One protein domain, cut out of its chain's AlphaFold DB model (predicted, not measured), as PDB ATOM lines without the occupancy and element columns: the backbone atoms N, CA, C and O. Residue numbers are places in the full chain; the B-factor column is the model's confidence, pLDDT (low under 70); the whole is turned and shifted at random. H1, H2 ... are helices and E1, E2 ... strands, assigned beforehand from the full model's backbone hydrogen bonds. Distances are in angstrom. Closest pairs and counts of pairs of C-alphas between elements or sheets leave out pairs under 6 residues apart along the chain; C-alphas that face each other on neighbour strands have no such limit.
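This is residues 120 to 221 of the 221 residues of an uncharacterized protein of Elusimicrobia bacterium (UniProt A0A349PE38). An elongated body of short helices and long links has a small two-strand hairpin, E1 and E2, with H3 close to E2 at one end; toward the other end, H5 and H6 lie side by side, with H1 packed near where they begin. Between these ends, H4 lies between H3 and H5, and H2 follows the hairpin and packs on the first half of H6. The printed part has 102 residues with six named helices and two named strands, in the order H1, E1, E2, H2, H3, H4, H5, H6, and the sheet E1 - E2 is antiparallel. The class is mostly helix, though under half of the residues, 50 of 102, are in named elements. The whole is compact, with a radius of gyration of the C-alphas of 13.2 A, and spans 38 by 24 by 22 A.

E1, residues 139 to 141, and E2, residues 145 to 147, form a hairpin and run antiparallel at 147 degrees, with N 139 and O 147 2.8 A apart and N 145 and O 141 3.0 A apart, both within hydrogen-bond range. The closest C-alphas of E2 and H3, residues 167 to 172, are those of Phe 146 and Ile 167, 6.0 A apart. H3 and H4, residues 174 to 181, are close but not clearly touching, about perpendicular at 83 degrees, with the C-alphas of His 170 and Tyr 176 closest at 6.5 A. H4 and H5, residues 184 to 190, are close but not clearly touching, with the C-alphas of Leu 178 and Ile 187 closest at 6.4 A; they run opposite ways at a steep tilt of 52 degrees. H6, residues 205 to 217, is the hub and touches three helices. H5 and H6 touch and run the same way at a shallow tilt of 21 degrees, with the C-alphas of Val 188 and Ile 212 closest at 6.7 A. H2, residues 151 to 155, touches H6 at its residues 206 to 210 alone, with the C-alphas of Ala 154 and Glu 210 closest at 6.4 A. H1, residues 125 to 129, touches H5, with the C-alphas of Leu 128 and Gly 185 closest at 4.4 A. H1 and H6 only just touch, with 3 pairs of C-alphas within 8 A, the closest being those of Val 127 and Pro 205 at 6.0 A. H4 and H6 are apart, and so are H2 and H3. Each O i to N i+4 pair is within hydrogen-bond range in H2, H3, H5 and H6; H4 has 3 of 4, and H1 has 0 of 1 but 2 of 2 O i to N i+3 pairs.

E1 begins at C-alpha 139, (177.300, 193.491, 197.884), and E2 ends at C-alpha 147, (179.622, 193.539, 193.220). H6 is 18.3 A long and ends at C-alpha 217, (182.691, 187.745, 177.285). H4 is 10.8 A long, H5 9.9 A and H3 8.6 A. H1 is 7.9 A, E2 6.9 A, E1 6.2 A and H2 5.6 A.

The C-alphas of Pro 121 and Glu 168 are the two farthest apart, at 41.4 A. The printed part has no cut and ends at the chain's last residue, Leu 221. The links H2 to H3, 11 residues, and H5 to H6, 14 residues, are long. The mean pLDDT of the printed part is 89.2, and residues 151 to 158, of which 151 to 155 belong to H2, and residues 220 to 221 are under 70.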
ATOM      1  N   HIS A 120     158.772 178.950 182.190       88.88
ATOM      2  CA  HIS A 120     157.955 179.904 181.452       88.88
ATOM      3  C   HIS A 120     157.420 179.246 180.170       88.88
ATOM      4  O   HIS A 120     158.171 178.527 179.515       88.88
ATOM      5  N   PRO A 121     156.145 179.463 179.798       90.69
ATOM      6  CA  PRO A 121     155.582 178.893 178.571       90.69
ATOM      7  C   PRO A 121     156.122 179.572 177.303       90.69
ATOM      8  O   PRO A 121     156.238 178.938 176.260       90.69
ATOM      9  N   SER A 122     156.462 180.856 177.398       94.75
ATOM     10  CA  SER A 122     157.017 181.683 176.326       94.75
ATOM     11  C   SER A 122     157.971 182.726 176.913       94.75
ATOM     12  O   SER A 122     158.006 182.928 178.131       94.75
ATOM     13  N   PHE A 123     158.763 183.371 176.055       95.81
ATOM     14  CA  PHE A 123     159.605 184.496 176.457       95.81
ATOM     15  C   PHE A 123     158.747 185.726 176.796       95.81
ATOM     16  O   PHE A 123     157.897 186.127 176.005       95.81
ATOM     17  N   ASP A 124     158.968 186.314 177.972       95.25
ATOM     18  CA  ASP A 124     158.380 187.591 178.397       95.25
ATOM     19  C   ASP A 124     159.242 188.752 177.890       95.25
ATOM     20  O   ASP A 124     160.209 189.136 178.547       95.25
ATOM     21  N   GLU A 125     158.880 189.345 176.749       95.81
ATOM     22  CA  GLU A 125     159.592 190.502 176.177       95.81
ATOM     23  C   GLU A 125     159.676 191.694 177.136       95.81
ATOM     24  O   GLU A 125     160.636 192.469 177.087       95.81
ATOM     25  N   GLY A 126     158.733 191.806 178.078       96.56
ATOM     26  CA  GLY A 126     158.741 192.840 179.105       96.56
ATOM     27  C   GLY A 126     160.014 192.824 179.952       96.56
ATOM     28  O   GLY A 126     160.385 193.857 180.508       96.56
ATOM     29  N   VAL A 127     160.738 191.699 180.024       96.06
ATOM     30  CA  VAL A 127     162.036 191.617 180.708       96.06
ATOM     31  C   VAL A 127     163.085 192.568 180.122       96.06
ATOM     32  O   VAL A 127     163.924 193.060 180.871       96.06
ATOM     33  N   LEU A 128     163.022 192.895 178.827       96.94
ATOM     34  CA  LEU A 128     163.990 193.787 178.176       96.94
ATOM     35  C   LEU A 128     163.890 195.224 178.682       96.94
ATOM     36  O   LEU A 128     164.899 195.916 178.773       96.94
ATOM     37  N   SER A 129     162.691 195.648 179.074       97.81
ATOM     38  CA  SER A 129     162.460 196.964 179.677       97.81
ATOM     39  C   SER A 129     162.869 197.041 181.154       97.81
ATOM     40  O   SER A 129     162.873 198.122 181.742       97.81
ATOM     41  N   LYS A 130     163.216 195.911 181.786       96.94
ATOM     42  CA  LYS A 130     163.571 195.865 183.210       96.94
ATOM     43  C   LYS A 130     165.040 196.238 183.407       96.94
ATOM     44  O   LYS A 130     165.910 195.857 182.626       96.94
ATOM     45  N   ALA A 131     165.310 196.950 184.496       95.62
ATOM     46  CA  ALA A 131     166.657 197.141 185.025       95.62
ATOM     47  C   ALA A 131     167.024 196.006 185.997       95.62
ATOM     48  O   ALA A 131     166.172 195.205 186.400       95.62
ATOM     49  N   CYS A 132     168.292 195.944 186.407       92.69
ATOM     50  CA  CYS A 132     168.708 195.031 187.467       92.69
ATOM     51  C   CYS A 132     167.974 195.359 188.780       92.69
ATOM     52  O   CYS A 132     167.997 196.515 189.212       92.69
ATOM     53  N   PRO A 133     167.372 194.364 189.459       91.00
ATOM     54  CA  PRO A 133     166.664 194.592 190.719       91.00
ATOM     55  C   PRO A 133     167.591 195.030 191.864       91.00
ATOM     56  O   PRO A 133     167.116 195.579 192.851       91.00
ATOM     57  N   ASN A 134     168.901 194.809 191.726       90.81
ATOM     58  CA  ASN A 134     169.917 195.142 192.723       90.81
ATOM     59  C   ASN A 134     170.807 196.323 192.295       90.81
ATOM     60  O   ASN A 134     171.891 196.495 192.842       90.81
ATOM     61  N   ARG A 135     170.401 197.122 191.299       90.75
ATOM     62  CA  ARG A 135     171.238 198.207 190.749       90.75
ATOM     63  C   ARG A 135     171.671 199.253 191.787       90.75
ATOM     64  O   ARG A 135     172.732 199.845 191.643       90.75
ATOM     65  N   ASP A 136     170.871 199.417 192.838       89.81
ATOM     66  CA  ASP A 136     171.094 200.366 193.933       89.81
ATOM     67  C   ASP A 136     171.703 199.687 195.180       89.81
ATOM     68  O   ASP A 136     171.695 200.244 196.276       89.81
ATOM     69  N   VAL A 137     172.204 198.453 195.041       89.62
ATOM     70  CA  VAL A 137     172.731 197.638 196.143       89.62
ATOM     71  C   VAL A 137     174.196 197.309 195.896       89.62
ATOM     72  O   VAL A 137     174.538 196.720 194.877       89.62
ATOM     73  N   LEU A 138     175.055 197.599 196.873       90.69
ATOM     74  CA  LEU A 138     176.423 197.084 196.909       90.69
ATOM     75  C   LEU A 138     176.493 195.831 197.783       90.69
ATOM     76  O   LEU A 138     176.009 195.801 198.914       90.69
ATOM     77  N   ILE A 139     177.122 194.792 197.250       90.06
ATOM     78  CA  ILE A 139     177.300 193.491 197.884       90.06
ATOM     79  C   ILE A 139     178.795 193.258 198.061       90.06
ATOM     80  O   ILE A 139     179.554 193.263 197.095       90.06
ATOM     81  N   TYR A 140     179.204 192.986 199.296       89.69
ATOM     82  CA  TYR A 140     180.528 192.456 199.589       89.69
ATOM     83  C   TYR A 140     180.447 190.939 199.779       89.69
ATOM     84  O   TYR A 140     179.839 190.443 200.731       89.69
ATOM     85  N   MET A 141     181.064 190.194 198.868       86.56
ATOM     86  CA  MET A 141     181.213 188.747 198.954       86.56
ATOM     87  C   MET A 141     182.528 188.427 199.666       86.56
ATOM     88  O   MET A 141     183.610 188.596 199.102       86.56
ATOM     89  N   CYS A 142     182.436 187.955 200.911       83.56
ATOM     90  CA  CYS A 142     183.596 187.612 201.737       83.56
ATOM     91  C   CYS A 142     184.593 186.714 200.981       83.56
ATOM     92  O   CYS A 142     184.242 185.618 200.548       83.56
ATOM     93  N   GLY A 143     185.841 187.176 200.841       84.12
ATOM     94  CA  GLY A 143     186.912 186.442 200.153       84.12
ATOM     95  C   GLY A 143     186.865 186.490 198.618       84.12
ATOM     96  O   GLY A 143     187.671 185.821 197.964       84.12
ATOM     97  N   GLN A 144     185.934 187.256 198.037       86.75
ATOM     98  CA  GLN A 144     185.826 187.463 196.590       86.75
ATOM     99  C   GLN A 144     185.908 188.942 196.196       86.75
ATOM    100  O   GLN A 144     186.634 189.247 195.261       86.75
ATOM    101  N   GLY A 145     185.208 189.841 196.899       89.75
ATOM    102  CA  GLY A 145     185.216 191.278 196.599       89.75
ATOM    103  C   GLY A 145     183.821 191.905 196.521       89.75
ATOM    104  O   GLY A 145     182.855 191.369 197.064       89.75
ATOM    105  N   PHE A 146     183.721 193.053 195.856       91.56
ATOM    106  CA  PHE A 146     182.524 193.875 195.700       91.56
ATOM    107  C   PHE A 146     181.822 193.644 194.362       91.56
ATOM    108  O   PHE A 146     182.458 193.470 193.321       91.56
ATOM    109  N   THR A 147     180.492 193.662 194.393       91.94
ATOM    110  CA  THR A 147     179.622 193.539 193.220       91.94
ATOM    111  C   THR A 147     178.235 194.150 193.499       91.94
ATOM    112  O   THR A 147     177.930 194.493 194.636       91.94
ATOM    113  N   VAL A 148     177.366 194.249 192.490       89.69
ATOM    114  CA  VAL A 148     175.927 194.595 192.622       89.69
ATOM    115  C   VAL A 148     175.016 193.373 192.505       89.69
ATOM    116  O   VAL A 148     173.802 193.443 192.683       89.69
ATOM    117  N   CYS A 149     175.579 192.221 192.155       81.62
ATOM    118  CA  CYS A 149     174.826 191.012 191.861       81.62
ATOM    119  C   CYS A 149     175.144 189.927 192.891       81.62
ATOM    120  O   CYS A 149     176.217 189.902 193.483       81.62
ATOM    121  N   CYS A 150     174.274 188.932 193.043       70.38
ATOM    122  CA  CYS A 150     174.662 187.641 193.616       70.38
ATOM    123  C   CYS A 150     175.590 186.859 192.652       70.38
ATOM    124  O   CYS A 150     175.413 185.662 192.439       70.38
ATOM    125  N   ALA A 151     176.563 187.556 192.053       61.62
ATOM    126  CA  ALA A 151     177.359 187.188 190.890       61.62
ATOM    127  C   ALA A 151     177.998 185.806 190.998       61.62
ATOM    128  O   ALA A 151     178.033 185.071 190.019       61.62
ATOM    129  N   SER A 152     178.423 185.411 192.197       60.78
ATOM    130  CA  SER A 152     178.964 184.075 192.454       60.78
ATOM    131  C   SER A 152     177.992 182.945 192.091       60.78
ATOM    132  O   SER A 152     178.423 181.903 191.602       60.78
ATOM    133  N   MET A 153     176.684 183.145 192.277       60.91
ATOM    134  CA  MET A 153     175.655 182.167 191.915       60.91
ATOM    135  C   MET A 153     175.273 182.220 190.435       60.91
ATOM    136  O   MET A 153     174.920 181.188 189.870       60.91
ATOM    137  N   ALA A 154     175.313 183.403 189.819       63.94
ATOM    138  CA  ALA A 154     174.940 183.564 188.416       63.94
ATOM    139  C   ALA A 154     176.068 183.154 187.461       63.94
ATOM    140  O   ALA A 154     175.822 182.530 186.437       63.94
ATOM    141  N   PHE A 155     177.312 183.461 187.814       67.81
ATOM    142  CA  PHE A 155     178.442 183.364 186.896       67.81
ATOM    143  C   PHE A 155     179.413 182.236 187.235       67.81
ATOM    144  O   PHE A 155     180.200 181.839 186.391       67.81
ATOM    145  N   TYR A 156     179.286 181.606 188.408       62.66
ATOM    146  CA  TYR A 156     180.050 180.404 188.760       62.66
ATOM    147  C   TYR A 156     181.582 180.556 188.756       62.66
ATOM    148  O   TYR A 156     182.295 179.556 188.836       62.66
ATOM    149  N   SER A 157     182.099 181.783 188.737       59.19
ATOM    150  CA  SER A 157     183.532 182.055 188.711       59.19
ATOM    151  C   SER A 157     183.872 183.338 189.484       59.19
ATOM    152  O   SER A 157     183.023 184.210 189.704       59.19
ATOM    153  N   LYS A 158     185.132 183.454 189.930       65.25
ATOM    154  CA  LYS A 158     185.718 184.731 190.369       65.25
ATOM    155  C   LYS A 158     185.999 185.573 189.125       65.25
ATOM    156  O   LYS A 158     187.141 185.716 188.702       65.25
ATOM    157  N   SER A 159     184.940 186.068 188.506       77.50
ATOM    158  CA  SER A 159     185.056 186.926 187.341       77.50
ATOM    159  C   SER A 159     185.501 188.311 187.770       77.50
ATOM    160  O   SER A 159     184.706 189.070 188.328       77.50
ATOM    161  N   GLU A 160     186.749 188.660 187.462       84.44
ATOM    162  CA  GLU A 160     187.315 190.003 187.678       84.44
ATOM    163  C   GLU A 160     186.560 191.098 186.904       84.44
ATOM    164  O   GLU A 160     186.793 192.284 187.104       84.44
ATOM    165  N   ARG A 161     185.629 190.713 186.018       87.94
ATOM    166  CA  ARG A 161     184.745 191.633 185.291       87.94
ATOM    167  C   ARG A 161     183.491 192.017 186.071       87.94
ATOM    168  O   ARG A 161     182.853 193.012 185.739       87.94
ATOM    169  N   ILE A 162     183.088 191.210 187.050       89.00
ATOM    170  CA  ILE A 162     181.817 191.365 187.777       89.00
ATOM    171  C   ILE A 162     182.057 191.593 189.269       89.00
ATOM    172  O   ILE A 162     181.289 192.307 189.927       89.00
ATOM    173  N   VAL A 163     183.112 190.980 189.800       90.31
ATOM    174  CA  VAL A 163     183.525 191.046 191.197       90.31
ATOM    175  C   VAL A 163     184.905 191.682 191.248       90.31
ATOM    176  O   VAL A 163     185.816 191.218 190.571       90.31
ATOM    177  N   HIS A 164     185.050 192.733 192.047       91.69
ATOM    178  CA  HIS A 164     186.268 193.547 192.089       91.69
ATOM    179  C   HIS A 164     186.795 193.639 193.518       91.69
ATOM    180  O   HIS A 164     186.017 193.533 194.467       91.69
ATOM    181  N   ALA A 165     188.099 193.824 193.709       92.12
ATOM    182  CA  ALA A 165     188.692 193.766 195.043       92.12
ATOM    183  C   ALA A 165     188.255 194.950 195.919       92.12
ATOM    184  O   ALA A 165     188.071 194.792 197.129       92.12
ATOM    185  N   THR A 166     188.040 196.113 195.302       93.69
ATOM    186  CA  THR A 166     187.663 197.359 195.980       93.69
ATOM    187  C   THR A 166     186.334 197.922 195.470       93.69
ATOM    188  O   THR A 166     185.852 197.568 194.389       93.69
ATOM    189  N   ILE A 167     185.714 198.803 196.262       94.00
ATOM    190  CA  ILE A 167     184.484 199.501 195.858       94.00
ATOM    191  C   ILE A 167     184.791 200.421 194.676       94.00
ATOM    192  O   ILE A 167     184.022 200.483 193.723       94.00
ATOM    193  N   GLU A 168     185.931 201.103 194.711       96.31
ATOM    194  CA  GLU A 168     186.376 202.054 193.702       96.31
ATOM    195  C   GLU A 168     186.554 201.385 192.336       96.31
ATOM    196  O   GLU A 168     186.077 201.910 191.329       96.31
ATOM    197  N   GLU A 169     187.193 200.211 192.299       95.56
ATOM    198  CA  GLU A 169     187.281 199.387 191.088       95.56
ATOM    199  C   GLU A 169     185.892 198.988 190.595       95.56
ATOM    200  O   GLU A 169     185.590 199.143 189.410       95.56
ATOM    201  N   HIS A 170     185.023 198.525 191.499       94.69
ATOM    202  CA  HIS A 170     183.690 198.087 191.114       94.69
ATOM    203  C   HIS A 170     182.870 199.221 190.490       94.69
ATOM    204  O   HIS A 170     182.309 199.042 189.410       94.69
ATOM    205  N   LEU A 171     182.848 200.400 191.116       95.25
ATOM    206  CA  LEU A 171     182.092 201.562 190.642       95.25
ATOM    207  C   LEU A 171     182.609 202.112 189.302       95.25
ATOM    208  O   LEU A 171     181.853 202.751 188.570       95.25
ATOM    209  N   ARG A 172     183.880 201.863 188.963       96.31
ATOM    210  CA  ARG A 172     184.492 202.233 187.675       96.31
ATOM    211  C   ARG A 172     184.357 201.150 186.603       96.31
ATOM    212  O   ARG A 172     184.675 201.414 185.445       96.31
ATOM    213  N   SER A 173     183.910 199.950 186.966       94.25
ATOM    214  CA  SER A 173     183.814 198.828 186.033       94.25
ATOM    215  C   SER A 173     182.744 199.048 184.959       94.25
ATOM    216  O   SER A 173     181.677 199.619 185.210       94.25
ATOM    217  N   GLU A 174     182.998 198.528 183.755       94.50
ATOM    218  CA  GLU A 174     182.017 198.523 182.662       94.50
ATOM    219  C   GLU A 174     180.740 197.778 183.075       94.50
ATOM    220  O   GLU A 174     179.633 198.251 182.820       94.50
ATOM    221  N   PHE A 175     180.887 196.649 183.778       93.00
ATOM    222  CA  PHE A 175     179.761 195.874 184.292       93.00
ATOM    223  C   PHE A 175     178.850 196.713 185.197       93.00
ATOM    224  O   PHE A 175     177.641 196.765 184.958       93.00
ATOM    225  N   TYR A 176     179.415 197.400 186.197       94.25
ATOM    226  CA  TYR A 176     178.639 198.263 187.087       94.25
ATOM    227  C   TYR A 176     177.976 199.401 186.312       94.25
ATOM    228  O   TYR A 176     176.774 199.615 186.456       94.25
ATOM    229  N   SER A 177     178.724 200.085 185.438       95.81
ATOM    230  CA  SER A 177     178.182 201.184 184.634       95.81
ATOM    231  C   SER A 177     176.997 200.742 183.772       95.81
ATOM    232  O   SER A 177     176.025 201.487 183.652       95.81
ATOM    233  N   LEU A 178     177.057 199.546 183.180       96.00
ATOM    234  CA  LEU A 178     175.964 198.998 182.383       96.00
ATOM    235  C   LEU A 178     174.744 198.682 183.254       96.00
ATOM    236  O   LEU A 178     173.647 199.162 182.982       96.00
ATOM    237  N   ILE A 179     174.941 197.914 184.325       94.50
ATOM    238  CA  ILE A 179     173.858 197.415 185.180       94.50
ATOM    239  C   ILE A 179     173.174 198.518 185.996       94.50
ATOM    240  O   ILE A 179     171.967 198.446 186.232       94.50
ATOM    241  N   ALA A 180     173.926 199.533 186.420       94.62
ATOM    242  CA  ALA A 180     173.403 200.626 187.231       94.62
ATOM    243  C   ALA A 180     172.520 201.592 186.426       94.62
ATOM    244  O   ALA A 180     171.604 202.200 186.977       94.62
ATOM    245  N   ARG A 181     172.792 201.751 185.125       95.88
ATOM    246  CA  ARG A 181     172.242 202.855 184.320       95.88
ATOM    247  C   ARG A 181     171.266 202.430 183.239       95.88
ATOM    248  O   ARG A 181     170.547 203.286 182.733       95.88
ATOM    249  N   HIS A 182     171.256 201.154 182.874       97.81
ATOM    250  CA  HIS A 182     170.550 200.699 181.686       97.81
ATOM    251  C   HIS A 182     169.565 199.571 181.977       97.81
ATOM    252  O   HIS A 182     169.734 198.760 182.892       97.81
ATOM    253  N   THR A 183     168.516 199.523 181.165       98.19
ATOM    254  CA  THR A 183     167.646 198.353 181.045       98.19
ATOM    255  C   THR A 183     168.374 197.228 180.312       98.19
ATOM    256  O   THR A 183     169.362 197.450 179.610       98.19
ATOM    257  N   LEU A 184     167.886 195.996 180.437       97.00
ATOM    258  CA  LEU A 184     168.511 194.852 179.770       97.00
ATOM    259  C   LEU A 184     168.507 194.997 178.240       97.00
ATOM    260  O   LEU A 184     169.489 194.631 177.598       97.00
ATOM    261  N   GLY A 185     167.464 195.591 177.656       97.38
ATOM    262  CA  GLY A 185     167.390 195.885 176.224       97.38
ATOM    263  C   GLY A 185     168.429 196.916 175.770       97.38
ATOM    264  O   GLY A 185     169.102 196.711 174.761       97.38
ATOM    265  N   GLU A 186     168.630 197.984 176.542       98.06
ATOM    266  CA  GLU A 186     169.675 198.981 176.266       98.06
ATOM    267  C   GLU A 186     171.082 198.378 176.362       98.06
ATOM    268  O   GLU A 186     171.950 198.700 175.548       98.06
ATOM    269  N   ILE A 187     171.319 197.469 177.317       97.38
ATOM    270  CA  ILE A 187     172.601 196.758 177.436       97.38
ATOM    271  C   ILE A 187     172.844 195.885 176.197       97.38
ATOM    272  O   ILE A 187     173.942 195.920 175.643       97.38
ATOM    273  N   VAL A 188     171.836 195.143 175.718       97.00
ATOM    274  CA  VAL A 188     171.931 194.335 174.483       97.00
ATOM    275  C   VAL A 188     172.361 195.202 173.296       97.00
ATOM    276  O   VAL A 188     173.272 194.819 172.559       97.00
ATOM    277  N   GLN A 189     171.747 196.377 173.134       97.06
ATOM    278  CA  GLN A 189     172.080 197.319 172.062       97.06
ATOM    279  C   GLN A 189     173.507 197.862 172.202       97.06
ATOM    280  O   GLN A 189     174.284 197.798 171.251       97.06
ATOM    281  N   LYS A 190     173.883 198.341 173.394       97.06
ATOM    282  CA  LYS A 190     175.219 198.903 173.665       97.06
ATOM    283  C   LYS A 190     176.345 197.900 173.465       97.06
ATOM    284  O   LYS A 190     177.428 198.278 173.032       97.06
ATOM    285  N   LEU A 191     176.093 196.630 173.767       96.19
ATOM    286  CA  LEU A 191     177.069 195.563 173.579       96.19
ATOM    287  C   LEU A 191     177.103 195.011 172.145       96.19
ATOM    288  O   LEU A 191     177.926 194.134 171.874       96.19
ATOM    289  N   GLY A 192     176.253 195.506 171.236       96.19
ATOM    290  CA  GLY A 192     176.190 195.053 169.844       96.19
ATOM    291  C   GLY A 192     175.665 193.622 169.698       96.19
ATOM    292  O   GLY A 192     176.068 192.903 168.789       96.19
ATOM    293  N   LEU A 193     174.791 193.177 170.606       94.81
ATOM    294  CA  LEU A 193     174.296 191.796 170.667       94.81
ATOM    295  C   LEU A 193     172.980 191.600 169.893       94.81
ATOM    296  O   LEU A 193     172.124 190.803 170.289       94.81
ATOM    297  N   SER A 194     172.809 192.319 168.780       83.94
ATOM    298  CA  SER A 194     171.663 192.154 167.881       83.94
ATOM    299  C   SER A 194     171.601 190.712 167.364       83.94
ATOM    300  O   SER A 194     172.580 190.203 166.825       83.94
ATOM    301  N   GLY A 195     170.459 190.044 167.543       85.12
ATOM    302  CA  GLY A 195     170.270 188.645 167.138       85.12
ATOM    303  C   GLY A 195     170.547 187.607 168.231       85.12
ATOM    304  O   GLY A 195     170.542 186.408 167.952       85.12
ATOM    305  N   ILE A 196     170.763 188.024 169.484       93.06
ATOM    306  CA  ILE A 196     170.747 187.082 170.606       93.06
ATOM    307  C   ILE A 196     169.373 186.387 170.677       93.06
ATOM    308  O   ILE A 196     168.331 187.027 170.802       93.06
ATOM    309  N   LYS A 197     169.364 185.055 170.546       94.56
ATOM    310  CA  LYS A 197     168.130 184.261 170.590       94.56
ATOM    311  C   LYS A 197     167.568 184.280 172.006       94.56
ATOM    312  O   LYS A 197     168.212 183.724 172.892       94.56
ATOM    313  N   MET A 198     166.382 184.843 172.205       94.69
ATOM    314  CA  MET A 198     165.680 184.802 173.491       94.69
ATOM    315  C   MET A 198     164.855 183.523 173.612       94.69
ATOM    316  O   MET A 198     164.214 183.091 172.655       94.69
ATOM    317  N   LEU A 199     164.909 182.895 174.779       94.75
ATOM    318  CA  LEU A 199     164.198 181.669 175.118       94.75
ATOM    319  C   LEU A 199     163.248 181.931 176.295       94.75
ATOM    320  O   LEU A 199     163.469 182.883 177.046       94.75
ATOM    321  N   PRO A 200     162.213 181.098 176.508       93.88
ATOM    322  CA  PRO A 200     161.310 181.255 177.648       93.88
ATOM    323  C   PRO A 200     162.030 181.382 178.998       93.88
ATOM    324  O   PRO A 200     161.615 182.172 179.846       93.88
ATOM    325  N   GLU A 201     163.145 180.680 179.194       90.50
ATOM    326  CA  GLU A 201     163.931 180.702 180.433       90.50
ATOM    327  C   GLU A 201     164.581 182.071 180.714       90.50
ATOM    328  O   GLU A 201     164.854 182.396 181.870       90.50
ATOM    329  N   ASP A 202     164.754 182.908 179.687       93.50
ATOM    330  CA  ASP A 202     165.338 184.252 179.794       93.50
ATOM    331  C   ASP A 202     164.344 185.301 180.314       93.50
ATOM    332  O   ASP A 202     164.686 186.468 180.479       93.50
ATOM    333  N   SER A 203     163.111 184.904 180.629       94.81
ATOM    334  CA  SER A 203     162.031 185.791 181.096       94.81
ATOM    335  C   SER A 203     162.251 186.391 182.494       94.81
ATOM    336  O   SER A 203     161.345 186.997 183.073       94.81
ATOM    337  N   SER A 204     163.438 186.218 183.079       92.62
ATOM    338  CA  SER A 204     163.816 186.826 184.353       92.62
ATOM    339  C   SER A 204     165.024 187.753 184.178       92.62
ATOM    340  O   SER A 204     165.958 187.400 183.453       92.62
ATOM    341  N   PRO A 205     165.063 188.908 184.875       93.31
ATOM    342  CA  PRO A 205     166.147 189.871 184.701       93.31
ATOM    343  C   PRO A 205     167.542 189.282 184.920       93.31
ATOM    344  O   PRO A 205     168.460 189.555 184.155       93.31
ATOM    345  N   CYS A 206     167.704 188.436 185.941       91.69
ATOM    346  CA  CYS A 206     168.998 187.842 186.257       91.69
ATOM    347  C   CYS A 206     169.441 186.810 185.209       91.69
ATOM    348  O   CYS A 206     170.622 186.781 184.879       91.69
ATOM    349  N   VAL A 207     168.524 185.984 184.680       91.81
ATOM    350  CA  VAL A 207     168.859 184.986 183.641       91.81
ATOM    351  C   VAL A 207     169.234 185.673 182.340       91.81
ATOM    352  O   VAL A 207     170.277 185.362 181.765       91.81
ATOM    353  N   LEU A 208     168.457 186.672 181.921       93.94
ATOM    354  CA  LEU A 208     168.796 187.435 180.729       93.94
ATOM    355  C   LEU A 208     170.119 188.195 180.900       93.94
ATOM    356  O   LEU A 208     170.950 188.180 179.998       93.94
ATOM    357  N   CYS A 209     170.357 188.807 182.063       93.25
ATOM    358  CA  CYS A 209     171.635 189.442 182.383       93.25
ATOM    359  C   CYS A 209     172.809 188.457 182.259       93.25
ATOM    360  O   CYS A 209     173.797 188.772 181.597       93.25
ATOM    361  N   GLU A 210     172.706 187.262 182.855       90.50
ATOM    362  CA  GLU A 210     173.741 186.225 182.740       90.50
ATOM    363  C   GLU A 210     174.023 185.902 181.270       90.50
ATOM    364  O   GLU A 210     175.173 185.924 180.832       90.50
ATOM    365  N   LYS A 211     172.966 185.678 180.489       92.06
ATOM    366  CA  LYS A 211     173.056 185.354 179.067       92.06
ATOM    367  C   LYS A 211     173.705 186.461 178.236       92.06
ATOM    368  O   LYS A 211     174.561 186.164 177.403       92.06
ATOM    369  N   ILE A 212     173.332 187.720 178.467       93.88
ATOM    370  CA  ILE A 212     173.918 188.894 177.802       93.88
ATOM    371  C   ILE A 212     175.429 188.932 178.039       93.88
ATOM    372  O   ILE A 212     176.213 189.018 177.091       93.88
ATOM    373  N   PHE A 213     175.850 188.827 179.299       91.81
ATOM    374  CA  PHE A 213     177.258 188.953 179.653       91.81
ATOM    375  C   PHE A 213     178.091 187.730 179.251       91.81
ATOM    376  O   PHE A 213     179.198 187.910 178.742       91.81
ATOM    377  N   ARG A 214     177.551 186.508 179.354       89.06
ATOM    378  CA  ARG A 214     178.189 185.301 178.794       89.06
ATOM    379  C   ARG A 214     178.353 185.401 177.281       89.06
ATOM    380  O   ARG A 214     179.407 185.067 176.753       89.06
ATOM    381  N   LYS A 215     177.353 185.924 176.565       91.94
ATOM    382  CA  LYS A 215     177.455 186.117 175.113       91.94
ATOM    383  C   LYS A 215     178.557 187.111 174.738       91.94
ATOM    384  O   LYS A 215     179.225 186.903 173.730       91.94
ATOM    385  N   LYS A 216     178.744 188.171 175.531       91.88
ATOM    386  CA  LYS A 216     179.764 189.203 175.294       91.88
ATOM    387  C   LYS A 216     181.185 188.730 175.610       91.88
ATOM    388  O   LYS A 216     182.104 189.067 174.871       91.88
ATOM    389  N   TYR A 217     181.368 188.006 176.709       87.62
ATOM    390  CA  TYR A 217     182.691 187.745 177.285       87.62
ATOM    391  C   TYR A 217     183.097 186.263 177.300       87.62
ATOM    392  O   TYR A 217     184.228 185.950 177.660       87.62
ATOM    393  N   GLY A 218     182.206 185.362 176.885       84.56
ATOM    394  CA  GLY A 218     182.429 183.919 176.848       84.56
ATOM    395  C   GLY A 218     181.933 183.178 178.094       84.56
ATOM    396  O   GLY A 218     181.491 183.769 179.077       84.56
ATOM    397  N   GLU A 219     182.015 181.847 178.043       72.88
ATOM    398  CA  GLU A 219     181.542 180.947 179.110       72.88
ATOM    399  C   GLU A 219     182.423 180.954 180.369       72.88
ATOM    400  O   GLU A 219     181.976 180.508 181.425       72.88
ATOM    401  N   GLY A 220     183.656 181.463 180.264       65.06
ATOM    402  CA  GLY A 220     184.587 181.630 181.385       65.06
ATOM    403  C   GLY A 220     184.332 182.878 182.232       65.06
ATOM    404  O   GLY A 220     185.152 183.195 183.094       65.06
ATOM    405  N   LEU A 221     183.238 183.597 181.952       64.06
ATOM    406  CA  LEU A 221     182.740 184.662 182.813       64.06
ATOM    407  C   LEU A 221     182.204 184.119 184.137       64.06
ATOM    408  O   LEU A 221     181.905 182.913 184.261       64.06
TER     409      LEU A 221